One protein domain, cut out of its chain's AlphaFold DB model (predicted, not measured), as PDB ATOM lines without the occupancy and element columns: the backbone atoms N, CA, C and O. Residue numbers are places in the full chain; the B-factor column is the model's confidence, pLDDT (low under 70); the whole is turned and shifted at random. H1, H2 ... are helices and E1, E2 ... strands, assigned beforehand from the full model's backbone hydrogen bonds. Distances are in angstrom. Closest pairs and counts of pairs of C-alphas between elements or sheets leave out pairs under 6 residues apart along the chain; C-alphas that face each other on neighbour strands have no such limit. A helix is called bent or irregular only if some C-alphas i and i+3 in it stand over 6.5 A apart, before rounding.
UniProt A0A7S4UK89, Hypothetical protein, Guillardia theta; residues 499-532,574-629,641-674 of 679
ATOM      1  N   VAL A 499     126.564 137.266 224.922       82.50
ATOM      2  CA  VAL A 499     127.969 137.637 225.123       82.50
ATOM      3  C   VAL A 499     128.584 138.003 223.772       82.50
ATOM      4  O   VAL A 499     128.498 137.234 222.809       82.50
ATOM      5  N   LEU A 500     129.180 139.193 223.694       86.81
ATOM      6  CA  LEU A 500     129.899 139.705 222.530       86.81
ATOM      7  C   LEU A 500     131.402 139.672 222.809       86.81
ATOM      8  O   LEU A 500     131.885 140.359 223.704       86.81
ATOM      9  N   MET A 501     132.142 138.898 222.020       89.31
ATOM     10  CA  MET A 501     133.594 138.785 222.106       89.31
ATOM     11  C   MET A 501     134.267 139.677 221.054       89.31
ATOM     12  O   MET A 501     134.142 139.418 219.856       89.31
ATOM     13  N   LEU A 502     134.998 140.706 221.489       89.25
ATOM     14  CA  LEU A 502     135.848 141.533 220.626       89.25
ATOM     15  C   LEU A 502     137.282 141.020 220.647       89.25
ATOM     16  O   LEU A 502     137.890 140.956 221.707       89.25
ATOM     17  N   VAL A 503     137.850 140.721 219.482       86.00
ATOM     18  CA  VAL A 503     139.240 140.260 219.356       86.00
ATOM     19  C   VAL A 503     140.074 141.354 218.692       86.00
ATOM     20  O   VAL A 503     139.699 141.848 217.631       86.00
ATOM     21  N   THR A 504     141.194 141.760 219.300       85.94
ATOM     22  CA  THR A 504     142.073 142.779 218.699       85.94
ATOM     23  C   THR A 504     142.773 142.246 217.447       85.94
ATOM     24  O   THR A 504     143.045 141.051 217.327       85.94
ATOM     25  N   LEU A 505     143.129 143.141 216.517       80.88
ATOM     26  CA  LEU A 505     143.916 142.764 215.335       80.88
ATOM     27  C   LEU A 505     145.235 142.083 215.727       80.88
ATOM     28  O   LEU A 505     145.580 141.066 215.148       80.88
ATOM     29  N   LYS A 506     145.925 142.569 216.767       79.69
ATOM     30  CA  LYS A 506     147.179 141.958 217.237       79.69
ATOM     31  C   LYS A 506     146.986 140.556 217.813       79.69
ATOM     32  O   LYS A 506     147.884 139.731 217.700       79.69
ATOM     33  N   VAL A 507     145.833 140.268 218.418       78.69
ATOM     34  CA  VAL A 507     145.506 138.900 218.833       78.69
ATOM     35  C   VAL A 507     145.246 138.018 217.619       78.69
ATOM     36  O   VAL A 507     145.770 136.910 217.591       78.69
ATOM     37  N   LEU A 508     144.492 138.490 216.616       76.25
ATOM     38  CA  LEU A 508     144.299 137.751 215.356       76.25
ATOM     39  C   LEU A 508     145.642 137.426 214.692       76.25
ATOM     40  O   LEU A 508     145.821 136.328 214.163       76.25
ATOM     41  N   ASP A 509     146.578 138.368 214.776       72.00
ATOM     42  CA  ASP A 509     147.932 138.228 214.269       72.00
ATOM     43  C   ASP A 509     148.735 137.147 215.015       72.00
ATOM     44  O   ASP A 509     149.421 136.340 214.387       72.00
ATOM     45  N   ASP A 510     148.640 137.114 216.347       72.81
ATOM     46  CA  ASP A 510     149.400 136.202 217.214       72.81
ATOM     47  C   ASP A 510     148.861 134.760 217.190       72.81
ATOM     48  O   ASP A 510     149.630 133.798 217.151       72.81
ATOM     49  N   ILE A 511     147.535 134.584 217.170       69.44
ATOM     50  CA  ILE A 511     146.907 133.251 217.223       69.44
ATOM     51  C   ILE A 511     146.889 132.534 215.868       69.44
ATOM     52  O   ILE A 511     146.771 131.305 215.834       69.44
ATOM     53  N   GLY A 512     147.007 133.274 214.761       69.81
ATOM     54  CA  GLY A 512     147.095 132.718 213.414       69.81
ATOM     55  C   GLY A 512     146.022 131.659 213.126       69.81
ATOM     56  O   GLY A 512     144.834 131.857 213.393       69.81
ATOM     57  N   GLU A 513     146.436 130.515 212.566       65.12
ATOM     58  CA  GLU A 513     145.547 129.428 212.110       65.12
ATOM     59  C   GLU A 513     144.633 128.867 213.219       65.12
ATOM     60  O   GLU A 513     143.614 128.247 212.927       65.12
ATOM     61  N   ARG A 514     144.936 129.137 214.496       69.56
ATOM     62  CA  ARG A 514     144.136 128.693 215.649       69.56
ATOM     63  C   ARG A 514     142.914 129.578 215.919       69.56
ATOM     64  O   ARG A 514     142.106 129.251 216.786       69.56
ATOM     65  N   PHE A 515     142.730 130.672 215.176       76.31
ATOM     66  CA  PHE A 515     141.515 131.488 215.265       76.31
ATOM     67  C   PHE A 515     140.251 130.716 214.860       76.31
ATOM     68  O   PHE A 515     139.183 130.950 215.422       76.31
ATOM     69  N   GLU A 516     140.358 129.770 213.923       73.12
ATOM     70  CA  GLU A 516     139.227 128.920 213.535       73.12
ATOM     71  C   GLU A 516     138.754 128.032 214.695       73.12
ATOM     72  O   GLU A 516     137.549 127.861 214.886       73.12
ATOM     73  N   ASP A 517     139.679 127.535 215.521       75.75
ATOM     74  CA  ASP A 517     139.343 126.760 216.719       75.75
ATOM     75  C   ASP A 517     138.662 127.634 217.778       75.75
ATOM     76  O   ASP A 517     137.670 127.213 218.375       75.75
ATOM     77  N   LEU A 518     139.128 128.875 217.958       80.38
ATOM     78  CA  LEU A 518     138.481 129.854 218.837       80.38
ATOM     79  C   LEU A 518     137.056 130.184 218.355       80.38
ATOM     80  O   LEU A 518     136.129 130.269 219.160       80.38
ATOM     81  N   CYS A 519     136.859 130.316 217.038       79.19
ATOM     82  CA  CYS A 519     135.543 130.511 216.427       79.19
ATOM     83  C   CYS A 519     134.609 129.322 216.672       79.19
ATOM     84  O   CYS A 519     133.429 129.523 216.962       79.19
ATOM     85  N   ARG A 520     135.128 128.092 216.557       78.81
ATOM     86  CA  ARG A 520     134.368 126.862 216.813       78.81
ATOM     87  C   ARG A 520     133.906 126.802 218.271       78.81
ATOM     88  O   ARG A 520     132.718 126.641 218.520       78.81
ATOM     89  N   GLN A 521     134.817 127.043 219.213       81.56
ATOM     90  CA  GLN A 521     134.510 127.054 220.648       81.56
ATOM     91  C   GLN A 521     133.504 128.152 221.024       81.56
ATOM     92  O   GLN A 521     132.567 127.906 221.781       81.56
ATOM     93  N   ALA A 522     133.653 129.359 220.467       82.81
ATOM     94  CA  ALA A 522     132.713 130.454 220.700       82.81
ATOM     95  C   ALA A 522     131.304 130.122 220.176       82.81
ATOM     96  O   ALA A 522     130.317 130.407 220.854       82.81
ATOM     97  N   MET A 523     131.211 129.477 219.006       80.69
ATOM     98  CA  MET A 523     129.939 129.026 218.433       80.69
ATOM     99  C   MET A 523     129.233 128.012 219.342       80.69
ATOM    100  O   MET A 523     128.037 128.155 219.581       80.69
ATOM    101  N   GLU A 524     129.967 127.032 219.870       78.69
ATOM    102  CA  GLU A 524     129.429 126.000 220.770       78.69
ATOM    103  C   GLU A 524     128.958 126.581 222.115       78.69
ATOM    104  O   GLU A 524     128.011 126.074 222.709       78.69
ATOM    105  N   CYS A 525     129.535 127.707 222.546       78.69
ATOM    106  CA  CYS A 525     129.126 128.439 223.749       78.69
ATOM    107  C   CYS A 525     128.030 129.500 223.516       78.69
ATOM    108  O   CYS A 525     127.736 130.272 224.427       78.69
ATOM    109  N   ASN A 526     127.457 129.611 222.310       76.44
ATOM    110  CA  ASN A 526     126.530 130.691 221.923       76.44
ATOM    111  C   ASN A 526     127.100 132.121 222.082       76.44
ATOM    112  O   ASN A 526     126.356 133.081 222.303       76.44
ATOM    113  N   ILE A 527     128.415 132.290 221.931       83.56
ATOM    114  CA  ILE A 527     129.105 133.585 222.009       83.56
ATOM    115  C   ILE A 527     129.309 134.130 220.599       83.56
ATOM    116  O   ILE A 527     129.775 133.426 219.702       83.56
ATOM    117  N   LYS A 528     128.997 135.412 220.392       84.19
ATOM    118  CA  LYS A 528     129.186 136.062 219.089       84.19
ATOM    119  C   LYS A 528     130.509 136.797 219.035       84.19
ATOM    120  O   LYS A 528     130.850 137.530 219.958       84.19
ATOM    121  N   ILE A 529     131.213 136.670 217.917       83.12
ATOM    122  CA  ILE A 529     132.430 137.431 217.649       83.12
ATOM    123  C   ILE A 529     132.029 138.756 217.007       83.12
ATOM    124  O   ILE A 529     131.419 138.788 215.933       83.12
ATOM    125  N   TYR A 530     132.364 139.855 217.673       81.44
ATOM    126  CA  TYR A 530     132.126 141.199 217.176       81.44
ATOM    127  C   TYR A 530     133.404 141.763 216.558       81.44
ATOM    128  O   TYR A 530     134.451 141.797 217.203       81.44
ATOM    129  N   ILE A 531     133.305 142.223 215.307       78.25
ATOM    130  CA  ILE A 531     134.421 142.861 214.603       78.25
ATOM    131  C   ILE A 531     133.999 144.287 214.237       78.25
ATOM    132  O   ILE A 531     133.174 144.454 213.331       78.25
ATOM    133  N   PRO A 532     134.548 145.309 214.920       75.75
ATOM    134  CA  PRO A 532     134.309 146.706 214.594       75.75
ATOM    135  C   PRO A 532     134.623 147.025 213.129       75.75
ATOM    136  O   PRO A 532     135.563 146.480 212.544       75.75
ATOM    137  N   HIS A 574     128.017 153.616 214.600       44.00
ATOM    138  CA  HIS A 574     127.812 154.125 215.940       44.00
ATOM    139  C   HIS A 574     128.632 155.402 215.941       44.00
ATOM    140  O   HIS A 574     129.853 155.339 216.053       44.00
ATOM    141  N   ARG A 575     127.976 156.553 215.728       40.75
ATOM    142  CA  ARG A 575     128.569 157.824 216.124       40.75
ATOM    143  C   ARG A 575     128.995 157.563 217.560       40.75
ATOM    144  O   ARG A 575     128.092 157.308 218.369       40.75
ATOM    145  N   PRO A 576     130.303 157.513 217.879       39.84
ATOM    146  CA  PRO A 576     130.686 157.484 219.274       39.84
ATOM    147  C   PRO A 576     129.919 158.654 219.874       39.84
ATOM    148  O   PRO A 576     129.906 159.747 219.297       39.84
ATOM    149  N   ALA A 577     129.126 158.399 220.917       42.66
ATOM    150  CA  ALA A 577     128.451 159.487 221.601       42.66
ATOM    151  C   ALA A 577     129.528 160.558 221.805       42.66
ATOM    152  O   ALA A 577     130.575 160.233 222.368       42.66
ATOM    153  N   GLN A 578     129.324 161.767 221.261       42.75
ATOM    154  CA  GLN A 578     130.340 162.827 221.074       42.75
ATOM    155  C   GLN A 578     131.136 163.194 222.347       42.75
ATOM    156  O   GLN A 578     132.037 164.019 222.312       42.75
ATOM    157  N   ARG A 579     130.818 162.578 223.486       43.03
ATOM    158  CA  ARG A 579     131.528 162.642 224.758       43.03
ATOM    159  C   ARG A 579     132.847 161.859 224.821       43.03
ATOM    160  O   ARG A 579     133.558 162.057 225.797       43.03
ATOM    161  N   TYR A 580     133.179 160.988 223.863       45.72
ATOM    162  CA  TYR A 580     134.380 160.132 223.967       45.72
ATOM    163  C   TYR A 580     135.496 160.420 222.952       45.72
ATOM    164  O   TYR A 580     136.584 159.875 223.103       45.72
ATOM    165  N   GLU A 581     135.283 161.307 221.975       44.25
ATOM    166  CA  GLU A 581     136.320 161.704 220.999       44.25
ATOM    167  C   GLU A 581     137.419 162.607 221.602       44.25
ATOM    168  O   GLU A 581     138.378 162.950 220.919       44.25
ATOM    169  N   SER A 582     137.318 162.983 222.883       45.47
ATOM    170  CA  SER A 582     138.267 163.894 223.536       45.47
ATOM    171  C   SER A 582     139.425 163.215 224.279       45.47
ATOM    172  O   SER A 582     140.313 163.920 224.750       45.47
ATOM    173  N   ASN A 583     139.444 161.881 224.398       52.78
ATOM    174  CA  ASN A 583     140.513 161.153 225.094       52.78
ATOM    175  C   ASN A 583     141.218 160.194 224.124       52.78
ATOM    176  O   ASN A 583     140.550 159.512 223.353       52.78
ATOM    177  N   ASN A 584     142.552 160.119 224.192       58.38
ATOM    178  CA  ASN A 584     143.449 159.250 223.400       58.38
ATOM    179  C   ASN A 584     143.237 157.726 223.615       58.38
ATOM    180  O   ASN A 584     144.189 156.953 223.530       58.38
ATOM    181  N   ASN A 585     142.023 157.284 223.932       62.72
ATOM    182  CA  ASN A 585     141.712 155.895 224.244       62.72
ATOM    183  C   ASN A 585     141.759 155.021 222.986       62.72
ATOM    184  O   ASN A 585     141.421 155.463 221.882       62.72
ATOM    185  N   ASP A 586     142.123 153.754 223.163       76.31
ATOM    186  CA  ASP A 586     142.133 152.768 222.087       76.31
ATOM    187  C   ASP A 586     140.713 152.596 221.506       76.31
ATOM    188  O   ASP A 586     139.722 152.457 222.229       76.31
ATOM    189  N   LEU A 587     140.591 152.600 220.174       74.25
ATOM    190  CA  LEU A 587     139.299 152.505 219.485       74.25
ATOM    191  C   LEU A 587     138.526 151.231 219.860       74.25
ATOM    192  O   LEU A 587     137.295 151.251 219.901       74.25
ATOM    193  N   VAL A 588     139.216 150.132 220.189       80.44
ATOM    194  CA  VAL A 588     138.572 148.898 220.675       80.44
ATOM    195  C   VAL A 588     137.835 149.149 221.992       80.44
ATOM    196  O   VAL A 588     136.732 148.640 222.176       80.44
ATOM    197  N   VAL A 589     138.402 149.966 222.879       80.25
ATOM    198  CA  VAL A 589     137.842 150.307 224.195       80.25
ATOM    199  C   VAL A 589     136.600 151.183 224.037       80.25
ATOM    200  O   VAL A 589     135.580 150.944 224.686       80.25
ATOM    201  N   VAL A 590     136.661 152.167 223.133       76.44
ATOM    202  CA  VAL A 590     135.519 153.034 222.798       76.44
ATOM    203  C   VAL A 590     134.348 152.199 222.275       76.44
ATOM    204  O   VAL A 590     133.213 152.374 222.720       76.44
ATOM    205  N   HIS A 591     134.625 151.246 221.382       74.94
ATOM    206  CA  HIS A 591     133.603 150.343 220.860       74.94
ATOM    207  C   HIS A 591     133.084 149.357 221.908       74.94
ATOM    208  O   HIS A 591     131.877 149.141 221.963       74.94
ATOM    209  N   ALA A 592     133.949 148.789 222.752       80.50
ATOM    210  CA  ALA A 592     133.523 147.882 223.814       80.50
ATOM    211  C   ALA A 592     132.531 148.568 224.767       80.50
ATOM    212  O   ALA A 592     131.456 148.027 225.003       80.50
ATOM    213  N   ARG A 593     132.824 149.804 225.203       76.12
ATOM    214  CA  ARG A 593     131.909 150.620 226.026       76.12
ATOM    215  C   ARG A 593     130.594 150.945 225.330       76.12
ATOM    216  O   ARG A 593     129.546 150.916 225.959       76.12
ATOM    217  N   ALA A 594     130.635 151.284 224.042       71.25
ATOM    218  CA  ALA A 594     129.424 151.611 223.288       71.25
ATOM    219  C   ALA A 594     128.482 150.404 223.122       71.25
ATOM    220  O   ALA A 594     127.283 150.589 222.929       71.25
ATOM    221  N   LEU A 595     129.027 149.186 223.187       72.75
ATOM    222  CA  LEU A 595     128.284 147.934 223.057       72.75
ATOM    223  C   LEU A 595     127.748 147.407 224.392       72.75
ATOM    224  O   LEU A 595     126.887 146.524 224.380       72.75
ATOM    225  N   GLU A 596     128.226 147.922 225.528       67.69
ATOM    226  CA  GLU A 596     127.674 147.569 226.832       67.69
ATOM    227  C   GLU A 596     126.232 148.075 226.930       67.69
ATOM    228  O   GLU A 596     125.945 149.272 226.892       67.69
ATOM    229  N   SER A 597     125.297 147.139 227.054       67.12
ATOM    230  CA  SER A 597     123.885 147.434 227.267       67.12
ATOM    231  C   SER A 597     123.340 146.521 228.364       67.12
ATOM    232  O   SER A 597     123.964 145.512 228.689       67.12
ATOM    233  N   PRO A 598     122.155 146.801 228.936       57.69
ATOM    234  CA  PRO A 598     121.550 145.914 229.935       57.69
ATOM    235  C   PRO A 598     121.417 144.450 229.461       57.69
ATOM    236  O   PRO A 598     121.436 143.522 230.274       57.69
ATOM    237  N   ASN A 599     121.340 144.248 228.141       62.06
ATOM    238  CA  ASN A 599     121.091 142.959 227.505       62.06
ATOM    239  C   ASN A 599     122.353 142.306 226.912       62.06
ATOM    240  O   ASN A 599     122.401 141.083 226.840       62.06
ATOM    241  N   ASP A 600     123.388 143.067 226.550       74.81
ATOM    242  CA  ASP A 600     124.612 142.534 225.935       74.81
ATOM    243  C   ASP A 600     125.792 142.615 226.915       74.81
ATOM    244  O   ASP A 600     126.048 143.662 227.509       74.81
ATOM    245  N   TYR A 601     126.524 141.510 227.080       84.56
ATOM    246  CA  TYR A 601     127.734 141.469 227.907       84.56
ATOM    247  C   TYR A 601     128.974 141.421 227.024       84.56
ATOM    248  O   TYR A 601     129.125 140.517 226.203       84.56
ATOM    249  N   VAL A 602     129.855 142.406 227.170       85.50
ATOM    250  CA  VAL A 602     131.006 142.579 226.284       85.50
ATOM    251  C   VAL A 602     132.258 142.013 226.935       85.50
ATOM    252  O   VAL A 602     132.573 142.322 228.081       85.50
ATOM    253  N   VAL A 603     132.989 141.199 226.180       90.25
ATOM    254  CA  VAL A 603     134.269 140.630 226.586       90.25
ATOM    255  C   VAL A 603     135.318 140.950 225.529       90.25
ATOM    256  O   VAL A 603     135.114 140.710 224.340       90.25
ATOM    257  N   VAL A 604     136.463 141.478 225.953       90.00
ATOM    258  CA  VAL A 604     137.575 141.833 225.067       90.00
ATOM    259  C   VAL A 604     138.676 140.777 225.157       90.00
ATOM    260  O   VAL A 604     139.041 140.318 226.237       90.00
ATOM    261  N   VAL A 605     139.232 140.387 224.015       89.94
ATOM    262  CA  VAL A 605     140.393 139.505 223.902       89.94
ATOM    263  C   VAL A 605     141.550 140.313 223.339       89.94
ATOM    264  O   VAL A 605     141.533 140.700 222.170       89.94
ATOM    265  N   ALA A 606     142.543 140.571 224.184       88.25
ATOM    266  CA  ALA A 606     143.702 141.406 223.881       88.25
ATOM    267  C   ALA A 606     144.966 140.811 224.521       88.25
ATOM    268  O   ALA A 606     144.900 140.139 225.552       88.25
ATOM    269  N   LEU A 607     146.138 141.059 223.939       84.69
ATOM    270  CA  LEU A 607     147.419 140.725 224.563       84.69
ATOM    271  C   LEU A 607     147.680 141.680 225.736       84.69
ATOM    272  O   LEU A 607     147.400 142.869 225.637       84.69
ATOM    273  N   GLU A 608     148.313 141.209 226.816       82.75
ATOM    274  CA  GLU A 608     148.571 142.035 228.018       82.75
ATOM    275  C   GLU A 608     149.370 143.317 227.734       82.75
ATOM    276  O   GLU A 608     149.293 144.296 228.472       82.75
ATOM    277  N   LYS A 609     150.156 143.304 226.652       81.00
ATOM    278  CA  LYS A 609     150.974 144.435 226.200       81.00
ATOM    279  C   LYS A 609     150.177 145.484 225.411       81.00
ATOM    280  O   LYS A 609     150.738 146.521 225.067       81.00
ATOM    281  N   GLU A 610     148.917 145.220 225.067       81.12
ATOM    282  CA  GLU A 610     148.072 146.151 224.313       81.12
ATOM    283  C   GLU A 610     147.490 147.249 225.205       81.12
ATOM    284  O   GLU A 610     147.168 147.028 226.373       81.12
ATOM    285  N   ALA A 611     147.326 148.445 224.628       82.81
ATOM    286  CA  ALA A 611     146.626 149.551 225.275       82.81
ATOM    287  C   ALA A 611     145.188 149.140 225.625       82.81
ATOM    288  O   ALA A 611     144.812 149.228 226.789       82.81
ATOM    289  N   ALA A 612     144.478 148.514 224.676       82.62
ATOM    290  CA  ALA A 612     143.155 147.933 224.894       82.62
ATOM    291  C   ALA A 612     143.062 147.000 226.119       82.62
ATOM    292  O   ALA A 612     142.065 147.041 226.830       82.62
ATOM    293  N   TYR A 613     144.089 146.187 226.413       87.69
ATOM    294  CA  TYR A 613     144.072 145.311 227.594       87.69
ATOM    295  C   TYR A 613     144.124 146.105 228.902       87.69
ATOM    296  O   TYR A 613     143.343 145.854 229.819       87.69
ATOM    297  N   ARG A 614     145.043 147.073 228.996       84.38
ATOM    298  CA  ARG A 614     145.195 147.905 230.198       84.38
ATOM    299  C   ARG A 614     143.983 148.807 230.402       84.38
ATOM    300  O   ARG A 614     143.403 148.802 231.481       84.38
ATOM    301  N   GLU A 615     143.560 149.484 229.342       84.81
ATOM    302  CA  GLU A 615     142.444 150.423 229.379       84.81
ATOM    303  C   GLU A 615     141.122 149.719 229.700       84.81
ATOM    304  O   GLU A 615     140.433 150.177 230.603       84.81
ATOM    305  N   CYS A 616     140.789 148.579 229.067       84.75
ATOM    306  CA  CYS A 616     139.584 147.801 229.408       84.75
ATOM    307  C   CYS A 616     139.580 147.350 230.873       84.75
ATOM    308  O   CYS A 616     138.555 147.445 231.549       84.75
ATOM    309  N   LYS A 617     140.736 146.905 231.381       85.62
ATOM    310  CA  LYS A 617     140.879 146.491 232.779       85.62
ATOM    311  C   LYS A 617     140.622 147.650 233.746       85.62
ATOM    312  O   LYS A 617     139.904 147.456 234.722       85.62
ATOM    313  N   GLU A 618     141.181 148.830 233.476       82.56
ATOM    314  CA  GLU A 618     141.014 150.036 234.304       82.56
ATOM    315  C   GLU A 618     139.559 150.507 234.371       82.56
ATOM    316  O   GLU A 618     139.088 150.940 235.419       82.56
ATOM    317  N   ILE A 619     138.825 150.387 233.264       78.25
ATOM    318  CA  ILE A 619     137.428 150.824 233.178       78.25
ATOM    319  C   ILE A 619     136.410 149.763 233.609       78.25
ATOM    320  O   ILE A 619     135.210 150.024 233.538       78.25
ATOM    321  N   GLY A 620     136.870 148.578 234.017       76.88
ATOM    322  CA  GLY A 620     136.019 147.484 234.479       76.88
ATOM    323  C   GLY A 620     135.428 146.589 233.385       76.88
ATOM    324  O   GLY A 620     134.678 145.675 233.726       76.88
ATOM    325  N   ILE A 621     135.793 146.774 232.111       86.25
ATOM    326  CA  ILE A 621     135.358 145.888 231.023       86.25
ATOM    327  C   ILE A 621     136.136 144.563 231.096       86.25
ATOM    328  O   ILE A 621     137.370 144.585 231.151       86.25
ATOM    329  N   PRO A 622     135.454 143.403 231.049       88.44
ATOM    330  CA  PRO A 622     136.097 142.096 231.039       88.44
ATOM    331  C   PRO A 622     137.086 141.952 229.894       88.44
ATOM    332  O   PRO A 622     136.713 142.038 228.722       88.44
ATOM    333  N   VAL A 623     138.349 141.697 230.228       88.81
ATOM    334  CA  VAL A 623     139.401 141.516 229.231       88.81
ATOM    335  C   VAL A 623     140.304 140.333 229.550       88.81
ATOM    336  O   VAL A 623     140.769 140.153 230.675       88.81
ATOM    337  N   PHE A 624     140.553 139.501 228.544       88.62
ATOM    338  CA  PHE A 624     141.280 138.245 228.687       88.62
ATOM    339  C   PHE A 624     142.348 138.104 227.603       88.62
ATOM    340  O   PHE A 624     142.192 138.572 226.477       88.62
ATOM    341  N   THR A 625     143.438 137.416 227.927       86.75
ATOM    342  CA  THR A 625     144.438 137.008 226.933       86.75
ATOM    343  C   THR A 625     143.899 135.855 226.081       86.75
ATOM    344  O   THR A 625     143.028 135.124 226.548       86.75
ATOM    345  N   PRO A 626     144.389 135.625 224.850       79.00
ATOM    346  CA  PRO A 626     143.863 134.561 223.983       79.00
ATOM    347  C   PRO A 626     144.054 133.134 224.537       79.00
ATOM    348  O   PRO A 626     143.240 132.249 224.263       79.00
ATOM    349  N   GLY A 627     145.095 132.897 225.345       68.56
ATOM    350  CA  GLY A 627     145.351 131.592 225.981       68.56
ATOM    351  C   GLY A 627     145.783 130.487 225.020       68.56
ATOM    352  O   GLY A 627     145.638 129.308 225.326       68.56
ATOM    353  N   VAL A 628     146.277 130.863 223.845       59.34
ATOM    354  CA  VAL A 628     146.775 129.948 222.826       59.34
ATOM    355  C   VAL A 628     148.282 129.847 223.038       59.34
ATOM    356  O   VAL A 628     148.972 130.850 222.890       59.34
ATOM    357  N   GLU A 629     148.803 128.682 223.436       51.69
ATOM    358  CA  GLU A 629     150.253 128.496 223.608       51.69
ATOM    359  C   GLU A 629     150.993 128.812 222.298       51.69
ATOM    360  O   GLU A 629     151.056 127.995 221.375       51.69
ATOM    361  N   ALA A 641     145.262 132.039 235.808       50.44
ATOM    362  CA  ALA A 641     144.014 132.256 235.083       50.44
ATOM    363  C   ALA A 641     144.166 131.921 233.590       50.44
ATOM    364  O   ALA A 641     144.840 132.633 232.846       50.44
ATOM    365  N   GLY A 642     143.532 130.831 233.141       61.09
ATOM    366  CA  GLY A 642     143.596 130.373 231.747       61.09
ATOM    367  C   GLY A 642     143.058 131.421 230.769       61.09
ATOM    368  O   GLY A 642     142.075 132.088 231.069       61.09
ATOM    369  N   GLY A 643     143.699 131.629 229.617       77.75
ATOM    370  CA  GLY A 643     143.209 132.606 228.632       77.75
ATOM    371  C   GLY A 643     141.866 132.206 228.000       77.75
ATOM    372  O   GLY A 643     141.288 131.178 228.340       77.75
ATOM    373  N   MET A 644     141.363 133.011 227.065       86.44
ATOM    374  CA  MET A 644     140.027 132.877 226.475       86.44
ATOM    375  C   MET A 644     139.735 131.465 225.953       86.44
ATOM    376  O   MET A 644     138.668 130.926 226.219       86.44
ATOM    377  N   SER A 645     140.700 130.818 225.297       82.50
ATOM    378  CA  SER A 645     140.538 129.441 224.802       82.50
ATOM    379  C   SER A 645     140.286 128.414 225.922       82.50
ATOM    380  O   SER A 645     139.564 127.438 225.732       82.50
ATOM    381  N   GLU A 646     140.878 128.620 227.101       83.00
ATOM    382  CA  GLU A 646     140.652 127.773 228.278       83.00
ATOM    383  C   GLU A 646     139.301 128.075 228.929       83.00
ATOM    384  O   GLU A 646     138.583 127.162 229.327       83.00
ATOM    385  N   LEU A 647     138.929 129.356 228.998       86.75
ATOM    386  CA  LEU A 647     137.634 129.785 229.526       86.75
ATOM    387  C   LEU A 647     136.475 129.225 228.705       86.75
ATOM    388  O   LEU A 647     135.525 128.709 229.283       86.75
ATOM    389  N   LEU A 648     136.582 129.260 227.376       86.38
ATOM    390  CA  LEU A 648     135.586 128.663 226.491       86.38
ATOM    391  C   LEU A 648     135.499 127.149 226.692       86.38
ATOM    392  O   LEU A 648     134.403 126.621 226.826       86.38
ATOM    393  N   ARG A 649     136.634 126.445 226.814       83.69
ATOM    394  CA  ARG A 649     136.625 124.998 227.085       83.69
ATOM    395  C   ARG A 649     135.964 124.659 228.423       83.69
ATOM    396  O   ARG A 649     135.216 123.689 228.507       83.69
ATOM    397  N   ARG A 650     136.215 125.460 229.463       83.94
ATOM    398  CA  ARG A 650     135.579 125.303 230.780       83.94
ATOM    399  C   ARG A 650     134.082 125.596 230.729       83.94
ATOM    400  O   ARG A 650     133.313 124.864 231.345       83.94
ATOM    401  N   LEU A 651     133.677 126.619 229.980       84.75
ATOM    402  CA  LEU A 651     132.269 126.938 229.762       84.75
ATOM    403  C   LEU A 651     131.551 125.798 229.027       84.75
ATOM    404  O   LEU A 651     130.498 125.373 229.479       84.75
ATOM    405  N   MET A 652     132.159 125.228 227.981       80.94
ATOM    406  CA  MET A 652     131.622 124.058 227.270       80.94
ATOM    407  C   MET A 652     131.483 122.821 228.164       80.94
ATOM    408  O   MET A 652     130.547 122.048 228.000       80.94
ATOM    409  N   ALA A 653     132.428 122.613 229.084       79.81
ATOM    410  CA  ALA A 653     132.410 121.479 230.007       79.81
ATOM    411  C   ALA A 653     131.406 121.651 231.162       79.81
ATOM    412  O   ALA A 653     131.118 120.685 231.865       79.81
ATOM    413  N   THR A 654     130.900 122.866 231.382       73.38
ATOM    414  CA  THR A 654     129.929 123.164 232.437       73.38
ATOM    415  C   THR A 654     128.540 123.221 231.807       73.38
ATOM    416  O   THR A 654     128.089 124.287 231.391       73.38
ATOM    417  N   GLU A 655     127.877 122.068 231.700       56.84
ATOM    418  CA  GLU A 655     126.492 122.003 231.217       56.84
ATOM    419  C   GLU A 655     125.591 122.930 232.068       56.84
ATOM    420  O   GLU A 655     125.746 123.022 233.286       56.84
ATOM    421  N   ASP A 656     124.691 123.666 231.406       61.00
ATOM    422  CA  ASP A 656     123.682 124.578 231.980       61.00
ATOM    423  C   ASP A 656     124.141 125.911 232.609       61.00
ATOM    424  O   ASP A 656     123.320 126.620 233.203       61.00
ATOM    425  N   LYS A 657     125.400 126.342 232.444       72.44
ATOM    426  CA  LYS A 657     125.821 127.673 232.927       72.44
ATOM    427  C   LYS A 657     125.668 128.770 231.869       72.44
ATOM    428  O   LYS A 657     126.234 128.687 230.782       72.44
ATOM    429  N   ASP A 658     124.948 129.838 232.220       81.12
ATOM    430  CA  ASP A 658     124.799 131.021 231.364       81.12
ATOM    431  C   ASP A 658     126.172 131.675 231.070       81.12
ATOM    432  O   ASP A 658     126.906 132.007 232.013       81.12
ATOM    433  N   PRO A 659     126.537 131.898 229.787       84.94
ATOM    434  CA  PRO A 659     127.826 132.473 229.411       84.94
ATOM    435  C   PRO A 659     128.114 133.830 230.059       84.94
ATOM    436  O   PRO A 659     129.254 134.095 230.442       84.94
ATOM    437  N   LYS A 660     127.103 134.697 230.210       86.12
ATOM    438  CA  LYS A 660     127.284 136.022 230.817       86.12
ATOM    439  C   LYS A 660     127.624 135.878 232.297       86.12
ATOM    440  O   LYS A 660     128.624 136.451 232.729       86.12
ATOM    441  N   THR A 661     126.868 135.081 233.051       83.94
ATOM    442  CA  THR A 661     127.174 134.806 234.465       83.94
ATOM    443  C   THR A 661     128.555 134.165 234.633       83.94
ATOM    444  O   THR A 661     129.318 134.579 235.504       83.94
ATOM    445  N   PHE A 662     128.935 133.222 233.765       87.81
ATOM    446  CA  PHE A 662     130.261 132.600 233.803       87.81
ATOM    447  C   PHE A 662     131.403 133.613 233.636       87.81
ATOM    448  O   PHE A 662     132.307 133.656 234.469       87.81
ATOM    449  N   PHE A 663     131.368 134.455 232.598       88.19
ATOM    450  CA  PHE A 663     132.435 135.441 232.394       88.19
ATOM    451  C   PHE A 663     132.444 136.537 233.462       88.19
ATOM    452  O   PHE A 663     133.523 137.024 233.796       88.19
ATOM    453  N   GLN A 664     131.283 136.897 234.021       85.50
ATOM    454  CA  GLN A 664     131.201 137.809 235.163       85.50
ATOM    455  C   GLN A 664     131.929 137.241 236.379       85.50
ATOM    456  O   GLN A 664     132.782 137.922 236.938       85.50
ATOM    457  N   GLU A 665     131.661 135.989 236.750       84.62
ATOM    458  CA  GLU A 665     132.334 135.332 237.874       84.62
ATOM    459  C   GLU A 665     133.843 135.184 237.643       84.62
ATOM    460  O   GLU A 665     134.635 135.495 238.531       84.62
ATOM    461  N   GLU A 666     134.261 134.773 236.442       86.69
ATOM    462  CA  GLU A 666     135.682 134.641 236.089       86.69
ATOM    463  C   GLU A 666     136.408 135.991 236.101       86.69
ATOM    464  O   GLU A 666     137.555 136.090 236.547       86.69
ATOM    465  N   TRP A 667     135.748 137.054 235.635       87.19
ATOM    466  CA  TRP A 667     136.302 138.403 235.669       87.19
ATOM    467  C   TRP A 667     136.375 138.950 237.096       87.19
ATOM    468  O   TRP A 667     137.424 139.445 237.510       87.19
ATOM    469  N   SER A 668     135.306 138.797 237.881       80.31
ATOM    470  CA  SER A 668     135.268 139.192 239.290       80.31
ATOM    471  C   SER A 668     136.303 138.439 240.124       80.31
ATOM    472  O   SER A 668     136.978 139.060 240.943       80.31
ATOM    473  N   ALA A 669     136.511 137.142 239.877       79.50
ATOM    474  CA  ALA A 669     137.578 136.376 240.512       79.50
ATOM    475  C   ALA A 669     138.958 136.974 240.184       79.50
ATOM    476  O   ALA A 669     139.753 137.223 241.091       79.50
ATOM    477  N   ARG A 670     139.231 137.304 238.912       75.56
ATOM    478  CA  ARG A 670     140.499 137.937 238.490       75.56
ATOM    479  C   ARG A 670     140.719 139.323 239.082       75.56
ATOM    480  O   ARG A 670     141.854 139.660 239.414       75.56
ATOM    481  N   GLN A 671     139.664 140.122 239.221       70.06
ATOM    482  CA  GLN A 671     139.752 141.418 239.892       70.06
ATOM    483  C   GLN A 671     139.948 141.260 241.409       70.06
ATOM    484  O   GLN A 671     140.738 141.994 242.002       70.06
ATOM    485  N   GLY A 672     139.327 140.248 242.023       51.75
ATOM    486  CA  GLY A 672     139.487 139.908 243.439       51.75
ATOM    487  C   GLY A 672     140.899 139.441 243.816       51.75
ATOM    488  O   GLY A 672     141.379 139.768 244.900       51.75
ATOM    489  N   PHE A 673     141.613 138.759 242.912       49.56
ATOM    490  CA  PHE A 673     143.033 138.419 243.102       49.56
ATOM    491  C   PHE A 673     143.971 139.634 242.978       49.56
ATOM    492  O   PHE A 673     145.043 139.637 243.580       49.56
ATOM    493  N   ALA A 674     143.572 140.689 242.258       41.38
ATOM    494  CA  ALA A 674     144.379 141.902 242.091       41.38
ATOM    495  C   ALA A 674     144.336 142.855 243.306       41.38
ATOM    496  O   ALA A 674     145.179 143.740 243.403       41.38
TER     497      ALA A 674
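This is residues 499 to 532, 574 to 629 and 641 to 674 of the 679 residues of the protein "Hypothetical protein" of Guillardia theta (UniProt A0A7S4UK89). A small sheet of three parallel strands makes the core, with helices on both faces: H2 and H3 on one, H5 on the other, an arrangement in three layers. H1, strongly kinked, is on the same face as H5, and H4 packs on its second half. The 124 printed residues hold five named helices and three named strands in the order E1 H1 E2 H2 E3 H3 H4 H5; the sheet's order is E2 E1 E3 and the class is mostly helix. The whole is compact, with a radius of gyration of the C-alphas of 14.1 A and spans of 43 by 31 by 30 A.

E1, residues 499 to 503, is the inner strand. H1, residues 505 to 524, is on the sheet at a height of 6.6 A, over E2, residues 528 to 530; E1, H1 and E2 form a strand-helix-strand unit, two parallel neighbour strands with a helix between, and its crossover is right-handed. E1 and E2 are parallel at 43 degrees, with N 501 and O 528 2.8 A apart. H2, residues 587 to 595, is on the opposite face from H1, at a height of 9.4 A over E1 and E3. E3, residues 600 to 605, is parallel to E1 at 26 degrees; N 605 and O 502 are 2.7 A apart. H3, residues 611 to 618, touches H2 at a steep tilt of 44 degrees; their closest C-alphas, of Val 589 and Ala 612, are 5.9 A apart. H4, residues 644 to 653, is only just not on the sheet, with 4 pairs of C-alphas within 10 A. It touches residues 518 to 524 of H1, the closest C-alphas being those of Gln 521 and Leu 648, 6.2 A apart. H5, residues 659 to 674, lies over E3, slantwise at 52 degrees on the local plane, which is fitted to only just 6 C-alphas. Every O i to N i+4 pair is within hydrogen-bond range in H2, H3, H4 and H5, and 11 of 16 in H1.

E1 begins at C-alpha 499, (127.969, 137.637, 225.123). H1 measures 22.8 A and is irregular: C-alphas 510 and 513 are 9.3 A apart, at a kink of 111 degrees near residue 513. E3 measures 16.2 A and H5 22.9 A, ending at C-alpha 674, (144.379, 141.902, 242.091).

The farthest C-alphas, of Ser 582 and Glu 655, are 44.2 A apart. Residues 533 to 573 and 630 to 640 are not printed, with gaps of 10.0 A and 13.6 A between C-alphas. Of the links printed whole, none is long. Mean pLDDT of the printed part is 75.2; residues 574 to 585 are among those under 70.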